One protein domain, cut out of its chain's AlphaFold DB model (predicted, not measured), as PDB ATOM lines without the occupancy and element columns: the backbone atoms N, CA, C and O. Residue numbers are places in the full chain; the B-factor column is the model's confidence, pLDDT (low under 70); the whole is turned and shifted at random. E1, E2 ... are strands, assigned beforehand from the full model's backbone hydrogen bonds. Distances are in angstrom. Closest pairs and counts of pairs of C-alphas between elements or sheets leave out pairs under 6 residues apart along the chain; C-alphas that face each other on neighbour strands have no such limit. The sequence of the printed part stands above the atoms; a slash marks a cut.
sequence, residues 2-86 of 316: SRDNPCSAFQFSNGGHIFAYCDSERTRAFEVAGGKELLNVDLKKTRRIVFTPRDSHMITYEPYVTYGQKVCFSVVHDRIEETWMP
ATOM      1  N   SER A   2      23.185  11.830  29.333       41.03
ATOM      2  CA  SER A   2      23.108  10.800  28.288       41.03
ATOM      3  C   SER A   2      22.620   9.493  28.917       41.03
ATOM      4  O   SER A   2      22.839   9.254  30.104       41.03
ATOM      5  N   ARG A   3      21.923   8.659  28.141       52.31
ATOM      6  CA  ARG A   3      21.328   7.380  28.577       52.31
ATOM      7  C   ARG A   3      22.348   6.330  29.058       52.31
ATOM      8  O   ARG A   3      21.937   5.217  29.364       52.31
ATOM      9  N   ASP A   4      23.630   6.672  29.145       59.25
ATOM     10  CA  ASP A   4      24.712   5.696  29.253       59.25
ATOM     11  C   ASP A   4      25.146   5.374  30.687       59.25
ATOM     12  O   ASP A   4      25.857   4.398  30.861       59.25
ATOM     13  N   ASN A   5      24.681   6.098  31.715       66.25
ATOM     14  CA  ASN A   5      25.062   5.821  33.109       66.25
ATOM     15  C   ASN A   5      23.903   6.054  34.102       66.25
ATOM     16  O   ASN A   5      23.641   7.198  34.491       66.25
ATOM     17  N   PRO A   6      23.160   5.003  34.509       79.12
ATOM     18  CA  PRO A   6      22.078   5.144  35.477       79.12
ATOM     19  C   PRO A   6      22.626   5.494  36.868       79.12
ATOM     20  O   PRO A   6      23.609   4.916  37.335       79.12
ATOM     21  N   CYS A   7      21.955   6.429  37.545       83.50
ATOM     22  CA  CYS A   7      22.268   6.793  38.923       83.50
ATOM     23  C   CYS A   7      21.897   5.639  39.869       83.50
ATOM     24  O   CYS A   7      20.732   5.245  39.927       83.50
ATOM     25  N   SER A   8      22.867   5.108  40.615       86.00
ATOM     26  CA  SER A   8      22.666   3.982  41.540       86.00
ATOM     27  C   SER A   8      22.287   4.419  42.954       86.00
ATOM     28  O   SER A   8      21.620   3.670  43.665       86.00
ATOM     29  N   ALA A   9      22.720   5.611  43.364       88.19
ATOM     30  CA  ALA A   9      22.439   6.208  44.665       88.19
ATOM     31  C   ALA A   9      22.582   7.728  44.566       88.19
ATOM     32  O   ALA A   9      23.477   8.208  43.873       88.19
ATOM     33  N   PHE A  10      21.742   8.476  45.275       93.19
ATOM     34  CA  PHE A  10      21.895   9.918  45.450       93.19
ATOM     35  C   PHE A  10      21.404  10.332  46.835       93.19
ATOM     36  O   PHE A  10      20.555   9.655  47.410       93.19
ATOM     37  N   GLN A  11      21.949  11.423  47.364       93.56
ATOM     38  CA  GLN A  11      21.587  11.961  48.670       93.56
ATOM     39  C   GLN A  11      21.945  13.452  48.739       93.56
ATOM     40  O   GLN A  11      23.019  13.861  48.292       93.56
ATOM     41  N   PHE A  12      21.061  14.259  49.326       93.62
ATOM     42  CA  PHE A  12      21.404  15.612  49.770       93.62
ATOM     43  C   PHE A  12      21.976  15.565  51.190       93.62
ATOM     44  O   PHE A  12      21.530  14.762  52.014       93.62
ATOM     45  N   SER A  13      22.935  16.444  51.478       92.31
ATOM     46  CA  SER A  13      23.370  16.745  52.848       92.31
ATOM     47  C   SER A  13      22.194  17.179  53.722       92.31
ATOM     48  O   SER A  13      21.220  17.726  53.199       92.31
ATOM     49  N   ASN A  14      22.318  17.045  55.039       90.88
ATOM     50  CA  ASN A  14      21.279  17.425  55.996       90.88
ATOM     51  C   ASN A  14      20.895  18.912  55.875       90.88
ATOM     52  O   ASN A  14      19.718  19.255  55.938       90.88
ATOM     53  N   GLY A  15      21.867  19.792  55.612       90.12
ATOM     54  CA  GLY A  15      21.638  21.214  55.338       90.12
ATOM     55  C   GLY A  15      21.293  21.560  53.882       90.12
ATOM     56  O   GLY A  15      21.218  22.737  53.548       90.12
ATOM     57  N   GLY A  16      21.155  20.573  52.991       92.12
ATOM     58  CA  GLY A  16      20.802  20.766  51.574       92.12
ATOM     59  C   GLY A  16      21.838  21.484  50.693       92.12
ATOM     60  O   GLY A  16      21.542  21.792  49.541       92.12
ATOM     61  N   HIS A  17      23.043  21.758  51.198       91.94
ATOM     62  CA  HIS A  17      24.082  22.511  50.488       91.94
ATOM     63  C   HIS A  17      25.021  21.626  49.648       91.94
ATOM     64  O   HIS A  17      25.685  22.140  48.747       91.94
ATOM     65  N   ILE A  18      25.046  20.311  49.887       92.81
ATOM     66  CA  ILE A  18      25.780  19.322  49.090       92.81
ATOM     67  C   ILE A  18      24.791  18.347  48.456       92.81
ATOM     68  O   ILE A  18      23.899  17.817  49.120       92.81
ATOM     69  N   PHE A  19      24.990  18.066  47.172       94.38
ATOM     70  CA  PHE A  19      24.322  16.985  46.460       94.38
ATOM     71  C   PHE A  19      25.350  15.942  46.032       94.38
ATOM     72  O   PHE A  19      26.291  16.262  45.304       94.38
ATOM     73  N   ALA A  20      25.170  14.698  46.469       92.88
ATOM     74  CA  ALA A  20      26.024  13.583  46.087       92.88
ATOM     75  C   ALA A  20      25.244  12.521  45.318       92.88
ATOM     76  O   ALA A  20      24.095  12.220  45.641       92.88
ATOM     77  N   TYR A  21      25.883  11.935  44.308       93.50
ATOM     78  CA  TYR A  21      25.317  10.844  43.525       93.50
ATOM     79  C   TYR A  21      26.394   9.889  43.007       93.50
ATOM     80  O   TYR A  21      27.575  10.231  42.928       93.50
ATOM     81  N   CYS A  22      25.976   8.682  42.639       91.06
ATOM     82  CA  CYS A  22      26.811   7.677  41.993       91.06
ATOM     83  C   CYS A  22      26.229   7.311  40.625       91.06
ATOM     84  O   CYS A  22      25.086   6.866  40.548       91.06
ATOM     85  N   ASP A  23      27.001   7.493  39.552       87.81
ATOM     86  CA  ASP A  23      26.593   7.271  38.154       87.81
ATOM     87  C   ASP A  23      27.040   5.907  37.599       87.81
ATOM     88  O   ASP A  23      27.327   5.779  36.417       87.81
ATOM     89  N   SER A  24      27.118   4.872  38.442       81.25
ATOM     90  CA  SER A  24      27.623   3.526  38.092       81.25
ATOM     91  C   SER A  24      29.090   3.468  37.617       81.25
ATOM     92  O   SER A  24      29.643   2.379  37.453       81.25
ATOM     93  N   GLU A  25      29.745   4.617  37.451       84.06
ATOM     94  CA  GLU A  25      31.170   4.747  37.161       84.06
ATOM     95  C   GLU A  25      31.920   5.453  38.278       84.06
ATOM     96  O   GLU A  25      33.049   5.077  38.576       84.06
ATOM     97  N   ARG A  26      31.334   6.488  38.882       87.75
ATOM     98  CA  ARG A  26      31.975   7.296  39.916       87.75
ATOM     99  C   ARG A  26      30.967   7.773  40.941       87.75
ATOM    100  O   ARG A  26      29.799   8.004  40.642       87.75
ATOM    101  N   THR A  27      31.461   8.006  42.150       89.62
ATOM    102  CA  THR A  27      30.716   8.737  43.174       89.62
ATOM    103  C   THR A  27      31.212  10.172  43.207       89.62
ATOM    104  O   THR A  27      32.416  10.421  43.331       89.62
ATOM    105  N   ARG A  28      30.283  11.116  43.067       90.75
ATOM    106  CA  ARG A  28      30.567  12.546  42.992       90.75
ATOM    107  C   ARG A  28      29.741  13.320  44.004       90.75
ATOM    108  O   ARG A  28      28.636  12.905  44.345       90.75
ATOM    109  N   ALA A  29      30.270  14.452  44.449       91.19
ATOM    110  CA  ALA A  29      29.571  15.386  45.323       91.19
ATOM    111  C   ALA A  29      29.800  16.822  44.849       91.19
ATOM    112  O   ALA A  29      30.919  17.182  44.477       91.19
ATOM    113  N   PHE A  30      28.747  17.633  44.880       92.44
ATOM    114  CA  PHE A  30      28.737  19.004  44.383       92.44
ATOM    115  C   PHE A  30      28.137  19.944  45.415       92.44
ATOM    116  O   PHE A  30      27.153  19.607  46.072       92.44
ATOM    117  N   GLU A  31      28.692  21.145  45.504       92.94
ATOM    118  CA  GLU A  31      28.036  22.258  46.178       92.94
ATOM    119  C   GLU A  31      26.831  22.717  45.344       92.94
ATOM    120  O   GLU A  31      26.975  23.054  44.169       92.94
ATOM    121  N   VAL A  32      25.642  22.744  45.946       92.00
ATOM    122  CA  VAL A  32      24.382  23.022  45.236       92.00
ATOM    123  C   VAL A  32      24.322  24.461  44.721       92.00
ATOM    124  O   VAL A  32      23.881  24.689  43.599       92.00
ATOM    125  N   ALA A  33      24.785  25.431  45.512       90.19
ATOM    126  CA  ALA A  33      24.711  26.846  45.148       90.19
ATOM    127  C   ALA A  33      25.689  27.224  44.022       90.19
ATOM    128  O   ALA A  33      25.331  27.973  43.116       90.19
ATOM    129  N   GLY A  34      26.926  26.719  44.090       86.31
ATOM    130  CA  GLY A  34      28.005  27.088  43.169       86.31
ATOM    131  C   GLY A  34      28.267  26.088  42.042       86.31
ATOM    132  O   GLY A  34      29.013  26.398  41.118       86.31
ATOM    133  N   GLY A  35      27.718  24.873  42.122       88.44
ATOM    134  CA  GLY A  35      28.032  23.778  41.198       88.44
ATOM    135  C   GLY A  35      29.477  23.275  41.299       88.44
ATOM    136  O   GLY A  35      29.926  22.511  40.444       88.44
ATOM    137  N   LYS A  36      30.226  23.705  42.323       91.19
ATOM    138  CA  LYS A  36      31.617  23.307  42.530       91.19
ATOM    139  C   LYS A  36      31.676  21.818  42.854       91.19
ATOM    140  O   LYS A  36      31.038  21.361  43.800       91.19
ATOM    141  N   GLU A  37      32.475  21.074  42.096       90.06
ATOM    142  CA  GLU A  37      32.758  19.672  42.396       90.06
ATOM    143  C   GLU A  37      33.605  19.595  43.676       90.06
ATOM    144  O   GLU A  37      34.728  20.101  43.735       90.06
ATOM    145  N   LEU A  38      33.028  19.005  44.722       87.50
ATOM    146  CA  LEU A  38      33.684  18.761  46.007       87.50
ATOM    147  C   LEU A  38      34.398  17.408  46.005       87.50
ATOM    148  O   LEU A  38      35.433  17.252  46.651       87.50
ATOM    149  N   LEU A  39      33.840  16.428  45.286       84.50
ATOM    150  CA  LEU A  39      34.348  15.065  45.248       84.50
ATOM    151  C   LEU A  39      34.111  14.410  43.891       84.50
ATOM    152  O   LEU A  39      33.036  14.539  43.307       84.50
ATOM    153  N   ASN A  40      35.094  13.621  43.462       87.56
ATOM    154  CA  ASN A  40      35.017  12.764  42.289       87.56
ATOM    155  C   ASN A  40      35.935  11.558  42.495       87.56
ATOM    156  O   ASN A  40      37.150  11.640  42.307       87.56
ATOM    157  N   VAL A  41      35.360  10.453  42.963       84.75
ATOM    158  CA  VAL A  41      36.102   9.240  43.325       84.75
ATOM    159  C   VAL A  41      35.631   8.042  42.521       84.75
ATOM    160  O   VAL A  41      34.449   7.898  42.207       84.75
ATOM    161  N   ASP A  42      36.580   7.156  42.227       85.12
ATOM    162  CA  ASP A  42      36.350   5.899  41.514       85.12
ATOM    163  C   ASP A  42      35.707   4.847  42.437       85.12
ATOM    164  O   ASP A  42      36.316   3.848  42.816       85.12
ATOM    165  N   LEU A  43      34.485   5.149  42.878       82.75
ATOM    166  CA  LEU A  43      33.589   4.273  43.631       82.75
ATOM    167  C   LEU A  43      32.373   3.999  42.747       82.75
ATOM    168  O   LEU A  43      31.415   4.773  42.730       82.75
ATOM    169  N   LYS A  44      32.459   2.927  41.955       83.75
ATOM    170  CA  LYS A  44      31.518   2.651  40.859       83.75
ATOM    171  C   LYS A  44      30.196   2.055  41.329       83.75
ATOM    172  O   LYS A  44      29.176   2.213  40.671       83.75
ATOM    173  N   LYS A  45      30.208   1.309  42.439       82.94
ATOM    174  CA  LYS A  45      29.055   0.508  42.882       82.94
ATOM    175  C   LYS A  45      28.495   0.985  44.216       82.94
ATOM    176  O   LYS A  45      27.907   0.191  44.952       82.94
ATOM    177  N   THR A  46      28.642   2.273  44.515       84.88
ATOM    178  CA  THR A  46      28.025   2.880  45.693       84.88
ATOM    179  C   THR A  46      26.511   2.677  45.649       84.88
ATOM    180  O   THR A  46      25.835   3.042  44.681       84.88
ATOM    181  N   ARG A  47      25.982   2.061  46.709       85.06
ATOM    182  CA  ARG A  47      24.555   1.752  46.891       85.06
ATOM    183  C   ARG A  47      23.867   2.686  47.871       85.06
ATOM    184  O   ARG A  47      22.670   2.913  47.737       85.06
ATOM    185  N   ARG A  48      24.601   3.220  48.847       86.50
ATOM    186  CA  ARG A  48      24.086   4.185  49.824       86.50
ATOM    187  C   ARG A  48      25.090   5.307  50.015       86.50
ATOM    188  O   ARG A  48      26.296   5.066  49.985       86.50
ATOM    189  N   ILE A  49      24.566   6.506  50.231       88.38
ATOM    190  CA  ILE A  49      25.319   7.705  50.577       88.38
ATOM    191  C   ILE A  49      24.615   8.306  51.790       88.38
ATOM    192  O   ILE A  49      23.394   8.441  51.775       88.38
ATOM    193  N   VAL A  50      25.367   8.625  52.835       88.50
ATOM    194  CA  VAL A  50      24.862   9.262  54.056       88.50
ATOM    195  C   VAL A  50      25.834  10.364  54.454       88.50
ATOM    196  O   VAL A  50      27.042  10.218  54.274       88.50
ATOM    197  N   PHE A  51      25.315  11.457  54.997       89.44
ATOM    198  CA  PHE A  51      26.117  12.533  55.570       89.44
ATOM    199  C   PHE A  51      26.042  12.480  57.092       89.44
ATOM    200  O   PHE A  51      25.003  12.130  57.657       89.44
ATOM    201  N   THR A  52      27.144  12.810  57.757       89.50
ATOM    202  CA  THR A  52      27.158  12.971  59.214       89.50
ATOM    203  C   THR A  52      26.298  14.174  59.635       89.50
ATOM    204  O   THR A  52      26.009  15.025  58.794       89.50
ATOM    205  N   PRO A  53      25.848  14.272  60.903       90.19
ATOM    206  CA  PRO A  53      24.876  15.283  61.335       90.19
ATOM    207  C   PRO A  53      25.211  16.743  60.994       90.19
ATOM    208  O   PRO A  53      24.299  17.538  60.775       90.19
ATOM    209  N   ARG A  54      26.497  17.110  60.930       90.00
ATOM    210  CA  ARG A  54      26.972  18.457  60.563       90.00
ATOM    211  C   ARG A  54      27.497  18.538  59.132       90.00
ATOM    212  O   ARG A  54      28.172  19.502  58.786       90.00
ATOM    213  N   ASP A  55      27.221  17.518  58.324       88.81
ATOM    214  CA  ASP A  55      27.650  17.386  56.933       88.81
ATOM    215  C   ASP A  55      29.179  17.460  56.740       88.81
ATOM    216  O   ASP A  55      29.665  17.730  55.643       88.81
ATOM    217  N   SER A  56      29.959  17.194  57.798       85.94
ATOM    218  CA  SER A  56      31.427  17.259  57.760       85.94
ATOM    219  C   SER A  56      32.052  16.067  57.036       85.94
ATOM    220  O   SER A  56      33.124  16.194  56.445       85.94
ATOM    221  N   HIS A  57      31.379  14.914  57.062       84.38
ATOM    222  CA  HIS A  57      31.801  13.704  56.377       84.38
ATOM    223  C   HIS A  57      30.650  13.119  55.557       84.38
ATOM    224  O   HIS A  57      29.487  13.102  55.961       84.38
ATOM    225  N   MET A  58      31.013  12.561  54.407       85.62
ATOM    226  CA  MET A  58      30.153  11.716  53.585       85.62
ATOM    227  C   MET A  58      30.605  10.259  53.704       85.62
ATOM    228  O   MET A  58      31.793   9.947  53.591       85.62
ATOM    229  N   ILE A  59      29.651   9.363  53.912       84.25
ATOM    230  CA  ILE A  59      29.862   7.933  54.104       84.25
ATOM    231  C   ILE A  59      29.166   7.204  52.971       84.25
ATOM    232  O   ILE A  59      27.988   7.425  52.690       84.25
ATOM    233  N   THR A  60      29.904   6.315  52.322       83.56
ATOM    234  CA  THR A  60      29.412   5.522  51.198       83.56
ATOM    235  C   THR A  60      29.381   4.050  51.561       83.56
ATOM    236  O   THR A  60      30.316   3.553  52.189       83.56
ATOM    237  N   TYR A  61      28.355   3.345  51.100       80.88
ATOM    238  CA  TYR A  61      28.267   1.892  51.195       80.88
ATOM    239  C   TYR A  61      28.466   1.239  49.834       80.88
ATOM    240  O   TYR A  61      27.747   1.562  48.881       80.88
ATOM    241  N   GLU A  62      29.365   0.262  49.775       78.12
ATOM    242  CA  GLU A  62      29.478  -0.665  48.654       78.12
ATOM    243  C   GLU A  62      29.492  -2.111  49.178       78.12
ATOM    244  O   GLU A  62      30.304  -2.442  50.047       78.12
ATOM    245  N   PRO A  63      28.619  -2.995  48.666       71.44
ATOM    246  CA  PRO A  63      28.576  -4.376  49.118       71.44
ATOM    247  C   PRO A  63      29.842  -5.138  48.701       71.44
ATOM    248  O   PRO A  63      30.282  -5.066  47.555       71.44
ATOM    249  N   TYR A  64      30.389  -5.928  49.630       63.97
ATOM    250  CA  TYR A  64      31.517  -6.853  49.422       63.97
ATOM    251  C   TYR A  64      32.864  -6.222  49.029       63.97
ATOM    252  O   TYR A  64      33.775  -6.954  48.638       63.97
ATOM    253  N   VAL A  65      33.028  -4.903  49.164       60.28
ATOM    254  CA  VAL A  65      34.294  -4.214  48.876       60.28
ATOM    255  C   VAL A  65      34.790  -3.456  50.103       60.28
ATOM    256  O   VAL A  65      34.044  -2.738  50.763       60.28
ATOM    257  N   THR A  66      36.079  -3.612  50.409       51.56
ATOM    258  CA  THR A  66      36.745  -2.906  51.508       51.56
ATOM    259  C   THR A  66      37.618  -1.796  50.930       51.56
ATOM    260  O   THR A  66      38.652  -2.076  50.327       51.56
ATOM    261  N   TYR A  67      37.228  -0.536  51.120       52.94
ATOM    262  CA  TYR A  67      38.052   0.617  50.743       52.94
ATOM    263  C   TYR A  67      38.799   1.181  51.954       52.94
ATOM    264  O   TYR A  67      38.198   1.397  53.000       52.94
ATOM    265  N   GLY A  68      40.099   1.450  51.836       52.75
ATOM    266  CA  GLY A  68      40.827   2.206  52.864       52.75
ATOM    267  C   GLY A  68      40.329   3.653  52.987       52.75
ATOM    268  O   GLY A  68      39.604   4.145  52.120       52.75
ATOM    269  N   GLN A  69      40.750   4.352  54.045       48.53
ATOM    270  CA  GLN A  69      40.494   5.785  54.207       48.53
ATOM    271  C   GLN A  69      41.081   6.544  53.005       48.53
ATOM    272  O   GLN A  69      42.288   6.499  52.763       48.53
ATOM    273  N   LYS A  70      40.233   7.227  52.233       44.75
ATOM    274  CA  LYS A  70      40.662   8.165  51.191       44.75
ATOM    275  C   LYS A  70      40.233   9.559  51.642       44.75
ATOM    276  O   LYS A  70      39.058   9.789  51.884       44.75
ATOM    277  N   VAL A  71      41.240  10.413  51.835       37.69
ATOM    278  CA  VAL A  71      41.240  11.847  52.190       37.69
ATOM    279  C   VAL A  71      39.852  12.514  52.298       37.69
ATOM    280  O   VAL A  71      39.104  12.539  51.329       37.69
ATOM    281  N   CYS A  72      39.570  13.114  53.465       37.28
ATOM    282  CA  CYS A  72      38.324  13.796  53.885       37.28
ATOM    283  C   CYS A  72      37.077  12.923  54.110       37.28
ATOM    284  O   CYS A  72      36.074  13.436  54.596       37.28
ATOM    285  N   PHE A  73      37.129  11.619  53.827       48.47
ATOM    286  CA  PHE A  73      35.961  10.747  53.944       48.47
ATOM    287  C   PHE A  73      36.295   9.438  54.648       48.47
ATOM    288  O   PHE A  73      37.348   8.826  54.441       48.47
ATOM    289  N   SER A  74      35.359   8.993  55.476       44.38
ATOM    290  CA  SER A  74      35.448   7.719  56.165       44.38
ATOM    291  C   SER A  74      34.423   6.769  55.574       44.38
ATOM    292  O   SER A  74      33.223   6.907  55.786       44.38
ATOM    293  N   VAL A  75      34.909   5.804  54.801       45.44
ATOM    294  CA  VAL A  75      34.086   4.719  54.265       45.44
ATOM    295  C   VAL A  75      33.945   3.671  55.360       45.44
ATOM    296  O   VAL A  75      34.954   3.153  55.842       45.44
ATOM    297  N   VAL A  76      32.712   3.376  55.770       45.38
ATOM    298  CA  VAL A  76      32.458   2.348  56.783       45.38
ATOM    299  C   VAL A  76      32.068   1.041  56.117       45.38
ATOM    300  O   VAL A  76      31.201   0.987  55.249       45.38
ATOM    301  N   HIS A  77      32.772  -0.010  56.531       48.44
ATOM    302  CA  HIS A  77      32.651  -1.368  56.025       48.44
ATOM    303  C   HIS A  77      31.613  -2.149  56.811       48.44
ATOM    304  O   HIS A  77      31.731  -2.240  58.031       48.44
ATOM    305  N   ASP A  78      30.698  -2.825  56.118       42.25
ATOM    306  CA  ASP A  78      30.072  -4.025  56.671       42.25
ATOM    307  C   ASP A  78      29.528  -4.942  55.567       42.25
ATOM    308  O   ASP A  78      29.171  -4.512  54.470       42.25
ATOM    309  N   ARG A  79      29.487  -6.243  55.847       40.06
ATOM    310  CA  ARG A  79      28.960  -7.272  54.937       40.06
ATOM    311  C   ARG A  79      27.436  -7.388  55.005       40.06
ATOM    312  O   ARG A  79      26.861  -8.097  54.184       40.06
ATOM    313  N   ILE A  80      26.804  -6.722  55.972       51.59
ATOM    314  CA  ILE A  80      25.373  -6.801  56.268       51.59
ATOM    315  C   ILE A  80      24.755  -5.401  56.106       51.59
ATOM    316  O   ILE A  80      25.136  -4.465  56.806       51.59
ATOM    317  N   GLU A  81      23.792  -5.254  55.188       53.72
ATOM    318  CA  GLU A  81      23.119  -3.970  54.886       53.72
ATOM    319  C   GLU A  81      22.305  -3.416  56.076       53.72
ATOM    320  O   GLU A  81      21.955  -2.242  56.111       53.72
ATOM    321  N   GLU A  82      22.026  -4.222  57.094       60.41
ATOM    322  CA  GLU A  82      21.294  -3.768  58.284       60.41
ATOM    323  C   GLU A  82      22.203  -3.106  59.336       60.41
ATOM    324  O   GLU A  82      21.727  -2.281  60.112       60.41
ATOM    325  N   THR A  83      23.505  -3.424  59.366       65.81
ATOM    326  CA  THR A  83      24.442  -2.962  60.416       65.81
ATOM    327  C   THR A  83      25.581  -2.083  59.907       65.81
ATOM    328  O   THR A  83      26.348  -1.559  60.712       65.81
ATOM    329  N   TRP A  84      25.670  -1.859  58.591       72.94
ATOM    330  CA  TRP A  84      26.779  -1.107  57.991       72.94
ATOM    331  C   TRP A  84      26.867   0.357  58.402       72.94
ATOM    332  O   TRP A  84      27.950   0.938  58.336       72.94
ATOM    333  N   MET A  85      25.741   0.966  58.776       81.19
ATOM    334  CA  MET A  85      25.669   2.397  59.030       81.19
ATOM    335  C   MET A  85      26.126   2.700  60.464       81.19
ATOM    336  O   MET A  85      25.447   2.299  61.415       81.19
ATOM    337  N   PRO A  86      27.239   3.434  60.663       87.31
ATOM    338  CA  PRO A  86      27.542   3.996  61.970       87.31
ATOM    339  C   PRO A  86      26.470   4.990  62.380       87.31
ATOM    340  O   PRO A  86      25.856   5.649  61.542       87.31
TER     341      PRO A  86
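AT A GLANCE: This is residues 2 to 86 of the 316 residues of the protein "Eukaryotic translation initiation factor 2A" of Haemonchus placei (UniProt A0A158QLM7). The model is a sandwich with little regular structure: the antiparallel sheet E1 E2 E3 E4, a meander with each strand beside the one before, is partly faced by the hairpin E5 E6. Residues 62 to 86, with no named element, loop out beyond that hairpin. The printed part has 85 residues and no named helix; its six strands, all strand by class, hold only 27. It is compact, with a radius of gyration of the C-alphas of 12.5 A, spanning 36 by 34 by 22 A.

HOW THE PARTS SIT: E1, residues 9 to 12, and E2, residues 18 to 22, form a hairpin, with N 11 and O 20 within hydrogen-bond range at 2.9 A. E3, residues 27 to 31, is antiparallel to E2, with N 19 and O 30 at 2.9 A. E4, residues 37 to 41, is antiparallel to E3, with N 29 and O 39 at 3.0 A. E5, residues 48 to 51, and E6, residues 58 to 61, form a hairpin, with N 50 and O 59 at 2.9 A. The closest C-alphas of E1 and E5, Ala 9 and Arg 48, are 5.8 A apart. E6 is apart from E1 to E4.

IN THESE COORDINATES: E1 begins at C-alpha 9 (22.439, 6.208, 44.665); E6 ends at C-alpha 61 (28.267, 1.892, 51.195). E3 measures 14.1 A, E2 13.7 A.

THE WHOLE: The printed part has no cut and no long link between strands. Residues 2 to 5 and 64 to 83 have pLDDT under 70.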